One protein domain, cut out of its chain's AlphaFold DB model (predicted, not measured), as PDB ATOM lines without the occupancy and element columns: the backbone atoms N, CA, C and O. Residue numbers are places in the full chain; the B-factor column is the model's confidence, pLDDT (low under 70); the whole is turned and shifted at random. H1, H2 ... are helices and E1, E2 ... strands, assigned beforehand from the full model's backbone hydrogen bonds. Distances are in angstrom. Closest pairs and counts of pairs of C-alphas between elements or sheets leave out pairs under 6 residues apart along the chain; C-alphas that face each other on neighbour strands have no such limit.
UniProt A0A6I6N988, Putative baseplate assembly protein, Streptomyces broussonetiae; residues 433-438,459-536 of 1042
ATOM      1  N   ALA A 433      -7.334 -36.220 -37.948       75.19
ATOM      2  CA  ALA A 433      -6.413 -35.319 -38.622       75.19
ATOM      3  C   ALA A 433      -5.946 -34.207 -37.659       75.19
ATOM      4  O   ALA A 433      -6.734 -33.782 -36.810       75.19
ATOM      5  N   PRO A 434      -4.700 -33.711 -37.787       71.50
ATOM      6  CA  PRO A 434      -4.230 -32.574 -37.000       71.50
ATOM      7  C   PRO A 434      -5.174 -31.374 -37.129       71.50
ATOM      8  O   PRO A 434      -5.695 -31.091 -38.212       71.50
ATOM      9  N   ALA A 435      -5.396 -30.660 -36.024       71.12
ATOM     10  CA  ALA A 435      -6.174 -29.433 -36.057       71.12
ATOM     11  C   ALA A 435      -5.318 -28.306 -36.654       71.12
ATOM     12  O   ALA A 435      -4.357 -27.855 -36.032       71.12
ATOM     13  N   GLU A 436      -5.647 -27.860 -37.866       71.94
ATOM     14  CA  GLU A 436      -4.962 -26.748 -38.527       71.94
ATOM     15  C   GLU A 436      -5.826 -25.492 -38.425       71.94
ATOM     16  O   GLU A 436      -6.981 -25.471 -38.856       71.94
ATOM     17  N   LEU A 437      -5.264 -24.437 -37.831       67.88
ATOM     18  CA  LEU A 437      -5.916 -23.136 -37.783       67.88
ATOM     19  C   LEU A 437      -5.973 -22.527 -39.180       67.88
ATOM     20  O   LEU A 437      -5.052 -22.669 -39.986       67.88
ATOM     21  N   ARG A 438      -7.037 -21.766 -39.431       67.81
ATOM     22  CA  ARG A 438      -7.148 -20.960 -40.642       67.81
ATOM     23  C   ARG A 438      -5.952 -19.993 -40.721       67.81
ATOM     24  O   ARG A 438      -5.737 -19.235 -39.772       67.81
ATOM     25  N   GLU A 459     -12.527 -25.633 -36.840       81.06
ATOM     26  CA  GLU A 459     -13.774 -24.898 -37.081       81.06
ATOM     27  C   GLU A 459     -14.879 -25.293 -36.092       81.06
ATOM     28  O   GLU A 459     -15.562 -24.418 -35.560       81.06
ATOM     29  N   ALA A 460     -15.015 -26.586 -35.775       83.56
ATOM     30  CA  ALA A 460     -15.955 -27.061 -34.763       83.56
ATOM     31  C   ALA A 460     -15.638 -26.490 -33.369       83.56
ATOM     32  O   ALA A 460     -16.540 -26.005 -32.689       83.56
ATOM     33  N   VAL A 461     -14.364 -26.488 -32.954       85.31
ATOM     34  CA  VAL A 461     -13.951 -25.894 -31.670       85.31
ATOM     35  C   VAL A 461     -14.193 -24.387 -31.656       85.31
ATOM     36  O   VAL A 461     -14.721 -23.878 -30.672       85.31
ATOM     37  N   HIS A 462     -13.892 -23.676 -32.747       85.88
ATOM     38  CA  HIS A 462     -14.184 -22.246 -32.868       85.88
ATOM     39  C   HIS A 462     -15.683 -21.935 -32.780       85.88
ATOM     40  O   HIS A 462     -16.067 -21.025 -32.053       85.88
ATOM     41  N   ALA A 463     -16.545 -22.716 -33.437       86.12
ATOM     42  CA  ALA A 463     -17.993 -22.529 -33.349       86.12
ATOM     43  C   ALA A 463     -18.526 -22.739 -31.918       86.12
ATOM     44  O   ALA A 463     -19.409 -22.009 -31.460       86.12
ATOM     45  N   LEU A 464     -17.978 -23.717 -31.189       89.81
ATOM     46  CA  LEU A 464     -18.321 -23.948 -29.784       89.81
ATOM     47  C   LEU A 464     -17.742 -22.870 -28.852       89.81
ATOM     48  O   LEU A 464     -18.391 -22.511 -27.865       89.81
ATOM     49  N   LEU A 465     -16.566 -22.319 -29.167       87.50
ATOM     50  CA  LEU A 465     -15.993 -21.157 -28.481       87.50
ATOM     51  C   LEU A 465     -16.873 -19.915 -28.658       87.50
ATOM     52  O   LEU A 465     -17.179 -19.252 -27.673       87.50
ATOM     53  N   ASP A 466     -17.366 -19.649 -29.870       86.56
ATOM     54  CA  ASP A 466     -18.288 -18.535 -30.131       86.56
ATOM     55  C   ASP A 466     -19.611 -18.705 -29.362       86.56
ATOM     56  O   ASP A 466     -20.133 -17.759 -28.764       86.56
ATOM     57  N   GLN A 467     -20.151 -19.930 -29.316       89.44
ATOM     58  CA  GLN A 467     -21.354 -20.247 -28.540       89.44
ATOM     59  C   GLN A 467     -21.137 -20.022 -27.034       89.44
ATOM     60  O   GLN A 467     -21.940 -19.334 -26.395       89.44
ATOM     61  N   THR A 468     -20.073 -20.591 -26.465       89.38
ATOM     62  CA  THR A 468     -19.780 -20.498 -25.024       89.38
ATOM     63  C   THR A 468     -19.390 -19.081 -24.611       89.38
ATOM     64  O   THR A 468     -19.886 -18.600 -23.594       89.38
ATOM     65  N   GLY A 469     -18.649 -18.354 -25.455       84.25
ATOM     66  CA  GLY A 469     -18.344 -16.930 -25.288       84.25
ATOM     67  C   GLY A 469     -19.578 -16.019 -25.354       84.25
ATOM     68  O   GLY A 469     -19.587 -14.945 -24.757       84.25
ATOM     69  N   SER A 470     -20.663 -16.462 -26.003       86.69
ATOM     70  CA  SER A 470     -21.976 -15.794 -25.958       86.69
ATOM     71  C   SER A 470     -22.827 -16.150 -24.721       86.69
ATOM     72  O   SER A 470     -23.988 -15.742 -24.628       86.69
ATOM     73  N   GLY A 471     -22.276 -16.918 -23.773       84.38
ATOM     74  CA  GLY A 471     -22.930 -17.310 -22.520       84.38
ATOM     75  C   GLY A 471     -23.843 -18.538 -22.619       84.38
ATOM     76  O   GLY A 471     -24.612 -18.803 -21.694       84.38
ATOM     77  N   ARG A 472     -23.796 -19.296 -23.724       87.94
ATOM     78  CA  ARG A 472     -24.611 -20.508 -23.922       87.94
ATOM     79  C   ARG A 472     -23.786 -21.770 -23.624       87.94
ATOM     80  O   ARG A 472     -22.803 -21.998 -24.325       87.94
ATOM     81  N   PRO A 473     -24.170 -22.612 -22.644       88.25
ATOM     82  CA  PRO A 473     -23.413 -23.817 -22.313       88.25
ATOM     83  C   PRO A 473     -23.514 -24.892 -23.409       88.25
ATOM     84  O   PRO A 473     -24.453 -24.897 -24.209       88.25
ATOM     85  N   LEU A 474     -22.547 -25.809 -23.427       90.00
ATOM     86  CA  LEU A 474     -22.476 -26.964 -24.325       90.00
ATOM     87  C   LEU A 474     -23.504 -28.043 -23.959       90.00
ATOM     88  O   LEU A 474     -23.796 -28.269 -22.782       90.00
ATOM     89  N   THR A 475     -23.997 -28.769 -24.964       90.38
ATOM     90  CA  THR A 475     -24.814 -29.974 -24.761       90.38
ATOM     91  C   THR A 475     -23.949 -31.245 -24.712       90.38
ATOM     92  O   THR A 475     -22.867 -31.279 -25.306       90.38
ATOM     93  N   PRO A 476     -24.409 -32.334 -24.058       88.06
ATOM     94  CA  PRO A 476     -23.715 -33.626 -24.081       88.06
ATOM     95  C   PRO A 476     -23.436 -34.159 -25.495       88.06
ATOM     96  O   PRO A 476     -22.383 -34.741 -25.744       88.06
ATOM     97  N   GLU A 477     -24.347 -33.926 -26.443       87.19
ATOM     98  CA  GLU A 477     -24.167 -34.309 -27.850       87.19
ATOM     99  C   GLU A 477     -23.046 -33.516 -28.533       87.19
ATOM    100  O   GLU A 477     -22.258 -34.097 -29.276       87.19
ATOM    101  N   GLN A 478     -22.920 -32.214 -28.245       89.19
ATOM    102  CA  GLN A 478     -21.834 -31.381 -28.773       89.19
ATOM    103  C   GLN A 478     -20.465 -31.849 -28.267       89.19
ATOM    104  O   GLN A 478     -19.515 -31.882 -29.043       89.19
ATOM    105  N   VAL A 479     -20.366 -32.268 -26.999       85.06
ATOM    106  CA  VAL A 479     -19.121 -32.830 -26.444       85.06
ATOM    107  C   VAL A 479     -18.781 -34.167 -27.104       85.06
ATOM    108  O   VAL A 479     -17.648 -34.363 -27.535       85.06
ATOM    109  N   ARG A 480     -19.766 -35.058 -27.279       85.31
ATOM    110  CA  ARG A 480     -19.575 -36.332 -27.997       85.31
ATOM    111  C   ARG A 480     -19.185 -36.142 -29.460       85.31
ATOM    112  O   ARG A 480     -18.442 -36.955 -29.994       85.31
ATOM    113  N   ALA A 481     -19.647 -35.076 -30.111       84.81
ATOM    114  CA  ALA A 481     -19.269 -34.762 -31.487       84.81
ATOM    115  C   ALA A 481     -17.797 -34.318 -31.627       84.81
ATOM    116  O   ALA A 481     -17.240 -34.421 -32.721       84.81
ATOM    117  N   LEU A 482     -17.147 -33.866 -30.543       81.88
ATOM    118  CA  LEU A 482     -15.723 -33.502 -30.546       81.88
ATOM    119  C   LEU A 482     -14.794 -34.717 -30.452       81.88
ATOM    120  O   LEU A 482     -13.686 -34.674 -30.986       81.88
ATOM    121  N   GLU A 483     -15.221 -35.805 -29.806       79.62
ATOM    122  CA  GLU A 483     -14.369 -36.982 -29.583       79.62
ATOM    123  C   GLU A 483     -13.870 -37.633 -30.893       79.62
ATOM    124  O   GLU A 483     -12.668 -37.887 -30.986       79.62
ATOM    125  N   PRO A 484     -14.693 -37.839 -31.946       74.38
ATOM    126  CA  PRO A 484     -14.217 -38.354 -33.234       74.38
ATOM    127  C   PRO A 484     -13.289 -37.389 -33.981       74.38
ATOM    128  O   PRO A 484     -12.496 -37.825 -34.813       74.38
ATOM    129  N   LEU A 485     -13.398 -36.081 -33.713       77.06
ATOM    130  CA  LEU A 485     -12.654 -35.029 -34.413       77.06
ATOM    131  C   LEU A 485     -11.293 -34.726 -33.780       77.06
ATOM    132  O   LEU A 485     -10.376 -34.335 -34.492       77.06
ATOM    133  N   LEU A 486     -11.159 -34.869 -32.460       76.31
ATOM    134  CA  LEU A 486      -9.964 -34.453 -31.705       76.31
ATOM    135  C   LEU A 486      -9.368 -35.573 -30.845       76.31
ATOM    136  O   LEU A 486      -8.243 -35.455 -30.361       76.31
ATOM    137  N   GLY A 487     -10.093 -36.681 -30.695       75.19
ATOM    138  CA  GLY A 487      -9.735 -37.809 -29.850       75.19
ATOM    139  C   GLY A 487     -10.229 -37.622 -28.406       75.19
ATOM    140  O   GLY A 487     -10.119 -36.525 -27.852       75.19
ATOM    141  N   PRO A 488     -10.726 -38.689 -27.753       76.75
ATOM    142  CA  PRO A 488     -11.312 -38.604 -26.412       76.75
ATOM    143  C   PRO A 488     -10.303 -38.136 -25.352       76.75
ATOM    144  O   PRO A 488     -10.642 -37.333 -24.487       76.75
ATOM    145  N   ASP A 489      -9.035 -38.547 -25.459       76.50
ATOM    146  CA  ASP A 489      -7.997 -38.146 -24.502       76.50
ATOM    147  C   ASP A 489      -7.695 -36.642 -24.552       76.50
ATOM    148  O   ASP A 489      -7.338 -36.055 -23.533       76.50
ATOM    149  N   ALA A 490      -7.803 -36.008 -25.725       77.25
ATOM    150  CA  ALA A 490      -7.586 -34.568 -25.857       77.25
ATOM    151  C   ALA A 490      -8.723 -33.785 -25.192       77.25
ATOM    152  O   ALA A 490      -8.463 -32.868 -24.416       77.25
ATOM    153  N   VAL A 491      -9.971 -34.206 -25.425       82.38
ATOM    154  CA  VAL A 491     -11.168 -33.616 -24.803       82.38
ATOM    155  C   VAL A 491     -11.120 -33.773 -23.275       82.38
ATOM    156  O   VAL A 491     -11.325 -32.801 -22.546       82.38
ATOM    157  N   ALA A 492     -10.729 -34.955 -22.786       81.12
ATOM    158  CA  ALA A 492     -10.564 -35.219 -21.359       81.12
ATOM    159  C   ALA A 492      -9.425 -34.396 -20.725       81.12
ATOM    160  O   ALA A 492      -9.614 -33.819 -19.653       81.12
ATOM    161  N   ARG A 493      -8.257 -34.280 -21.381       82.56
ATOM    162  CA  ARG A 493      -7.130 -33.442 -20.909       82.56
ATOM    163  C   ARG A 493      -7.453 -31.953 -20.885       82.56
ATOM    164  O   ARG A 493      -6.863 -31.224 -20.090       82.56
ATOM    165  N   ALA A 494      -8.349 -31.497 -21.752       84.62
ATOM    166  CA  ALA A 494      -8.853 -30.131 -21.733       84.62
ATOM    167  C   ALA A 494      -9.838 -29.874 -20.577       84.62
ATOM    168  O   ALA A 494     -10.159 -28.723 -20.294       84.62
ATOM    169  N   GLY A 495     -10.291 -30.928 -19.887       84.38
ATOM    170  CA  GLY A 495     -11.190 -30.834 -18.739       84.38
ATOM    171  C   GLY A 495     -12.673 -30.781 -19.103       84.38
ATOM    172  O   GLY A 495     -13.473 -30.416 -18.246       84.38
ATOM    173  N   ILE A 496     -13.052 -31.143 -20.337       87.12
ATOM    174  CA  ILE A 496     -14.454 -31.240 -20.772       87.12
ATOM    175  C   ILE A 496     -14.888 -32.704 -20.711       87.12
ATOM    176  O   ILE A 496     -14.239 -33.573 -21.288       87.12
ATOM    177  N   SER A 497     -15.995 -33.001 -20.032       86.25
ATOM    178  CA  SER A 497     -16.535 -34.365 -19.971       86.25
ATOM    179  C   SER A 497     -18.054 -34.374 -19.824       86.25
ATOM    180  O   SER A 497     -18.647 -33.410 -19.336       86.25
ATOM    181  N   VAL A 498     -18.690 -35.467 -20.240       85.62
ATOM    182  CA  VAL A 498     -20.111 -35.723 -19.984       85.62
ATOM    183  C   VAL A 498     -20.232 -36.620 -18.753       85.62
ATOM    184  O   VAL A 498     -19.679 -37.716 -18.727       85.62
ATOM    185  N   VAL A 499     -20.961 -36.161 -17.737       84.69
ATOM    186  CA  VAL A 499     -21.174 -36.875 -16.469       84.69
ATOM    187  C   VAL A 499     -22.674 -36.980 -16.195       84.69
ATOM    188  O   VAL A 499     -23.446 -36.089 -16.549       84.69
ATOM    189  N   LEU A 500     -23.114 -38.063 -15.552       82.69
ATOM    190  CA  LEU A 500     -24.497 -38.190 -15.082       82.69
ATOM    191  C   LEU A 500     -24.788 -37.171 -13.971       82.69
ATOM    192  O   LEU A 500     -23.967 -36.942 -13.080       82.69
ATOM    193  N   ALA A 501     -25.971 -36.562 -14.011       75.56
ATOM    194  CA  ALA A 501     -26.415 -35.628 -12.993       75.56
ATOM    195  C   ALA A 501     -26.540 -36.342 -11.630       75.56
ATOM    196  O   ALA A 501     -27.003 -37.486 -11.568       75.56
ATOM    197  N   PRO A 502     -26.169 -35.685 -10.515       69.12
ATOM    198  CA  PRO A 502     -26.247 -36.297  -9.193       69.12
ATOM    199  C   PRO A 502     -27.665 -36.802  -8.883       69.12
ATOM    200  O   PRO A 502     -28.615 -36.024  -8.879       69.12
ATOM    201  N   GLY A 503     -27.802 -38.103  -8.604       67.62
ATOM    202  CA  GLY A 503     -29.074 -38.727  -8.218       67.62
ATOM    203  C   GLY A 503     -29.964 -39.209  -9.369       67.62
ATOM    204  O   GLY A 503     -31.088 -39.631  -9.103       67.62
ATOM    205  N   THR A 504     -29.492 -39.190 -10.622       68.38
ATOM    206  CA  THR A 504     -30.230 -39.740 -11.772       68.38
ATOM    207  C   THR A 504     -29.385 -40.752 -12.555       68.38
ATOM    208  O   THR A 504     -28.158 -40.722 -12.523       68.38
ATOM    209  N   THR A 505     -30.043 -41.676 -13.259       67.00
ATOM    210  CA  THR A 505     -29.396 -42.656 -14.157       67.00
ATOM    211  C   THR A 505     -29.588 -42.319 -15.637       67.00
ATOM    212  O   THR A 505     -29.245 -43.130 -16.491       67.00
ATOM    213  N   VAL A 506     -30.200 -41.170 -15.945       69.38
ATOM    214  CA  VAL A 506     -30.676 -40.829 -17.301       69.38
ATOM    215  C   VAL A 506     -30.309 -39.400 -17.712       69.38
ATOM    216  O   VAL A 506     -30.174 -39.132 -18.900       69.38
ATOM    217  N   GLU A 507     -30.145 -38.466 -16.768       79.62
ATOM    218  CA  GLU A 507     -29.873 -37.064 -17.099       79.62
ATOM    219  C   GLU A 507     -28.361 -36.819 -17.157       79.62
ATOM    220  O   GLU A 507     -27.662 -36.971 -16.159       79.62
ATOM    221  N   GLU A 508     -27.855 -36.429 -18.321       84.44
ATOM    222  CA  GLU A 508     -26.436 -36.159 -18.563       84.44
ATOM    223  C   GLU A 508     -26.155 -34.653 -18.549       84.44
ATOM    224  O   GLU A 508     -26.938 -33.853 -19.063       84.44
ATOM    225  N   ARG A 509     -25.017 -34.249 -17.978       84.50
ATOM    226  CA  ARG A 509     -24.559 -32.856 -17.928       84.50
ATOM    227  C   ARG A 509     -23.093 -32.754 -18.330       84.50
ATOM    228  O   ARG A 509     -22.310 -33.671 -18.107       84.50
ATOM    229  N   VAL A 510     -22.723 -31.614 -18.906       85.38
ATOM    230  CA  VAL A 510     -21.331 -31.309 -19.255       85.38
ATOM    231  C   VAL A 510     -20.615 -30.714 -18.041       85.38
ATOM    232  O   VAL A 510     -21.139 -29.808 -17.389       85.38
ATOM    233  N   GLN A 511     -19.420 -31.216 -17.739       84.75
ATOM    234  CA  GLN A 511     -18.482 -30.630 -16.786       84.75
ATOM    235  C   GLN A 511     -17.314 -29.982 -17.543       84.75
ATOM    236  O   GLN A 511     -16.782 -30.632 -18.443       84.75
ATOM    237  N   PRO A 512     -16.900 -28.749 -17.183       83.31
ATOM    238  CA  PRO A 512     -17.466 -27.876 -16.143       83.31
ATOM    239  C   PRO A 512     -18.860 -27.322 -16.507       83.31
ATOM    240  O   PRO A 512     -19.232 -27.277 -17.674       83.31
ATOM    241  N   ALA A 513     -19.659 -26.934 -15.504       82.06
ATOM    242  CA  ALA A 513     -21.088 -26.620 -15.684       82.06
ATOM    243  C   ALA A 513     -21.384 -25.207 -16.230       82.06
ATOM    244  O   ALA A 513     -22.497 -24.951 -16.686       82.06
ATOM    245  N   THR A 514     -20.426 -24.278 -16.152       87.56
ATOM    246  CA  THR A 514     -20.597 -22.884 -16.590       87.56
ATOM    247  C   THR A 514     -20.042 -22.672 -17.995       87.56
ATOM    248  O   THR A 514     -19.014 -23.245 -18.348       87.56
ATOM    249  N   ALA A 515     -20.696 -21.808 -18.777       86.00
ATOM    250  CA  ALA A 515     -20.256 -21.479 -20.133       86.00
ATOM    251  C   ALA A 515     -18.827 -20.896 -20.157       86.00
ATOM    252  O   ALA A 515     -18.033 -21.301 -20.995       86.00
ATOM    253  N   ASP A 516     -18.458 -20.056 -19.182       84.25
ATOM    254  CA  ASP A 516     -17.110 -19.465 -19.096       84.25
ATOM    255  C   ASP A 516     -16.015 -20.512 -18.841       84.25
ATOM    256  O   ASP A 516     -14.946 -20.479 -19.447       84.25
ATOM    257  N   ALA A 517     -16.281 -21.486 -17.961       85.25
ATOM    258  CA  ALA A 517     -15.332 -22.564 -17.695       85.25
ATOM    259  C   ALA A 517     -15.249 -23.545 -18.875       85.25
ATOM    260  O   ALA A 517     -14.184 -24.097 -19.139       85.25
ATOM    261  N   GLN A 518     -16.354 -23.741 -19.606       89.69
ATOM    262  CA  GLN A 518     -16.364 -24.503 -20.855       89.69
ATOM    263  C   GLN A 518     -15.573 -23.783 -21.957       89.69
ATOM    264  O   GLN A 518     -14.828 -24.444 -22.672       89.69
ATOM    265  N   ALA A 519     -15.664 -22.452 -22.058       86.69
ATOM    266  CA  ALA A 519     -14.873 -21.654 -22.995       86.69
ATOM    267  C   ALA A 519     -13.366 -21.775 -22.708       86.69
ATOM    268  O   ALA A 519     -12.603 -22.104 -23.610       86.69
ATOM    269  N   ALA A 520     -12.940 -21.635 -21.447       86.81
ATOM    270  CA  ALA A 520     -11.535 -21.818 -21.057       86.81
ATOM    271  C   ALA A 520     -11.016 -23.243 -21.349       86.81
ATOM    272  O   ALA A 520      -9.869 -23.439 -21.766       86.81
ATOM    273  N   ALA A 521     -11.870 -24.251 -21.162       87.88
ATOM    274  CA  ALA A 521     -11.554 -25.631 -21.505       87.88
ATOM    275  C   ALA A 521     -11.446 -25.834 -23.032       87.88
ATOM    276  O   ALA A 521     -10.530 -26.509 -23.497       87.88
ATOM    277  N   LEU A 522     -12.307 -25.200 -23.833       88.12
ATOM    278  CA  LEU A 522     -12.225 -25.223 -25.299       88.12
ATOM    279  C   LEU A 522     -11.003 -24.456 -25.836       88.12
ATOM    280  O   LEU A 522     -10.393 -24.904 -26.804       88.12
ATOM    281  N   GLU A 523     -10.593 -23.349 -25.207       86.94
ATOM    282  CA  GLU A 523      -9.346 -22.637 -25.540       86.94
ATOM    283  C   GLU A 523      -8.126 -23.516 -25.259       86.94
ATOM    284  O   GLU A 523      -7.214 -23.620 -26.080       86.94
ATOM    285  N   THR A 524      -8.146 -24.214 -24.121       85.81
ATOM    286  CA  THR A 524      -7.127 -25.203 -23.759       85.81
ATOM    287  C   THR A 524      -7.097 -26.346 -24.776       85.81
ATOM    288  O   THR A 524      -6.022 -26.737 -25.226       85.81
ATOM    289  N   LEU A 525      -8.262 -26.852 -25.186       84.69
ATOM    290  CA  LEU A 525      -8.387 -27.886 -26.213       84.69
ATOM    291  C   LEU A 525      -7.822 -27.414 -27.557       84.69
ATOM    292  O   LEU A 525      -7.069 -28.149 -28.196       84.69
ATOM    293  N   LEU A 526      -8.130 -26.182 -27.972       83.38
ATOM    294  CA  LEU A 526      -7.600 -25.591 -29.199       83.38
ATOM    295  C   LEU A 526      -6.075 -25.450 -29.123       83.38
ATOM    296  O   LEU A 526      -5.379 -25.875 -30.040       83.38
ATOM    297  N   ALA A 527      -5.533 -24.937 -28.016       79.00
ATOM    298  CA  ALA A 527      -4.090 -24.801 -27.820       79.00
ATOM    299  C   ALA A 527      -3.369 -26.163 -27.834       79.00
ATOM    300  O   ALA A 527      -2.363 -26.316 -28.524       79.00
ATOM    301  N   GLN A 528      -3.917 -27.171 -27.144       76.12
ATOM    302  CA  GLN A 528      -3.368 -28.534 -27.102       76.12
ATOM    303  C   GLN A 528      -3.378 -29.237 -28.467       76.12
ATOM    304  O   GLN A 528      -2.550 -30.112 -28.713       76.12
ATOM    305  N   THR A 529      -4.338 -28.905 -29.332       73.06
ATOM    306  CA  THR A 529      -4.542 -29.586 -30.623       73.06
ATOM    307  C   THR A 529      -3.871 -28.864 -31.789       73.06
ATOM    308  O   THR A 529      -3.566 -29.502 -32.796       73.06
ATOM    309  N   THR A 530      -3.588 -27.566 -31.640       70.94
ATOM    310  CA  THR A 530      -2.967 -26.724 -32.675       70.94
ATOM    311  C   THR A 530      -1.478 -26.448 -32.430       70.94
ATOM    312  O   THR A 530      -0.763 -26.153 -33.391       70.94
ATOM    313  N   TYR A 531      -0.963 -26.582 -31.193       62.91
ATOM    314  CA  TYR A 531       0.451 -26.327 -30.891       62.91
ATOM    315  C   TYR A 531       1.098 -27.326 -29.902       62.91
ATOM    316  O   TYR A 531       0.639 -27.457 -28.770       62.91
ATOM    317  N   PRO A 532       2.241 -27.949 -30.261       54.47
ATOM    318  CA  PRO A 532       2.835 -28.003 -31.596       54.47
ATOM    319  C   PRO A 532       2.020 -28.934 -32.509       54.47
ATOM    320  O   PRO A 532       1.588 -30.000 -32.077       54.47
ATOM    321  N   ALA A 533       1.852 -28.565 -33.784       57.50
ATOM    322  CA  ALA A 533       1.181 -29.376 -34.807       57.50
ATOM    323  C   ALA A 533       2.023 -30.608 -35.205       57.50
ATOM    324  O   ALA A 533       2.476 -30.756 -36.340       57.50
ATOM    325  N   ILE A 534       2.305 -31.491 -34.247       56.50
ATOM    326  CA  ILE A 534       2.969 -32.764 -34.502       56.50
ATOM    327  C   ILE A 534       1.869 -33.764 -34.820       56.50
ATOM    328  O   ILE A 534       1.116 -34.168 -33.937       56.50
ATOM    329  N   ALA A 535       1.789 -34.177 -36.085       61.44
ATOM    330  CA  ALA A 535       0.879 -35.240 -36.481       61.44
ATOM    331  C   ALA A 535       1.128 -36.483 -35.602       61.44
ATOM    332  O   ALA A 535       2.272 -36.965 -35.542       61.44
ATOM    333  N   PRO A 536       0.102 -37.009 -34.905       61.91
ATOM    334  CA  PRO A 536       0.267 -38.199 -34.088       61.91
ATOM    335  C   PRO A 536       0.734 -39.346 -34.984       61.91
ATOM    336  O   PRO A 536       0.113 -39.671 -35.996       61.91
TER     337      PRO A 536
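What this domain is: This is residues 433 to 438 and 459 to 536 of the 1042 residues of the protein "Putative baseplate assembly protein" of Streptomyces broussonetiae (UniProt A0A6I6N988). Three helices make a loose triangle: H1 and H4 side by side and running opposite ways, with H2 at some distance from both and nearly parallel to H4. Short H3 turns off the last part of H2 to meet H4, and the hairpin E1 E2 lies by the first residues of H2, its link reaching one end of the longest axis. The printed part has 84 residues, mostly helix, in the order H1 H2 H3 E1 E2 H4, with one antiparallel sheet, E1 - E2. It is compact, with a radius of gyration of the C-alphas of 12.9 A, yet elongated, spanning 42 by 27 by 16 A.

How they stand to each other: E1, residues 497 to 500, and E2, residues 508 to 511, form an antiparallel hairpin at 140 degrees; N 499 and O 509 are 2.9 A apart and N 511 and O 497 2.8 A, within hydrogen-bond range. The closest C-alphas of E1 and H2, residues 476 to 486, are Val 498 and Pro 476, 5.8 A apart. H2 and H3, residues 488 to 493, only just touch, only at the corner, with 3 pairs of C-alphas within 8 A, the closest Glu 483 and Val 491 at 6.7 A. H3 touches residues 525 to 529 alone of H4, residues 515 to 530; the closest C-alphas, Val 491 and Leu 525, are 6.5 A apart. H1, residues 459 to 469, touches H4 at a shallow tilt of 25 degrees, opposite ways, the closest C-alphas being Thr 468 and Ala 515 at 5.0 A. H1 and H2 are close but not clearly touching, the C-alphas of Ala 460 and Leu 482 7.7 A apart. H1 and H3 are apart. Every O i to N i+4 pair is within hydrogen-bond range in H1, H3 and H4, and 4 of 7 in H2.

Where its parts are: H4 is 22.0 A from first to last C-alpha, H2 15.7 A and H1 14.9 A. C-alpha 459 begins H1 at (-13.774, -24.898, -37.081), and C-alpha 530 ends H4 at (-2.967, -26.724, -32.675).

The domain as a whole: The C-alphas farthest apart, Arg 438 and Gly 503, are 43.0 A apart. Residues 439 to 458 are not printed, and C-alphas 438 and 459 are 8.5 A apart across the cut. No link between named elements is long. Confidence is low, under 70, at residues 437 to 438, 502 to 506 and 531 to 536.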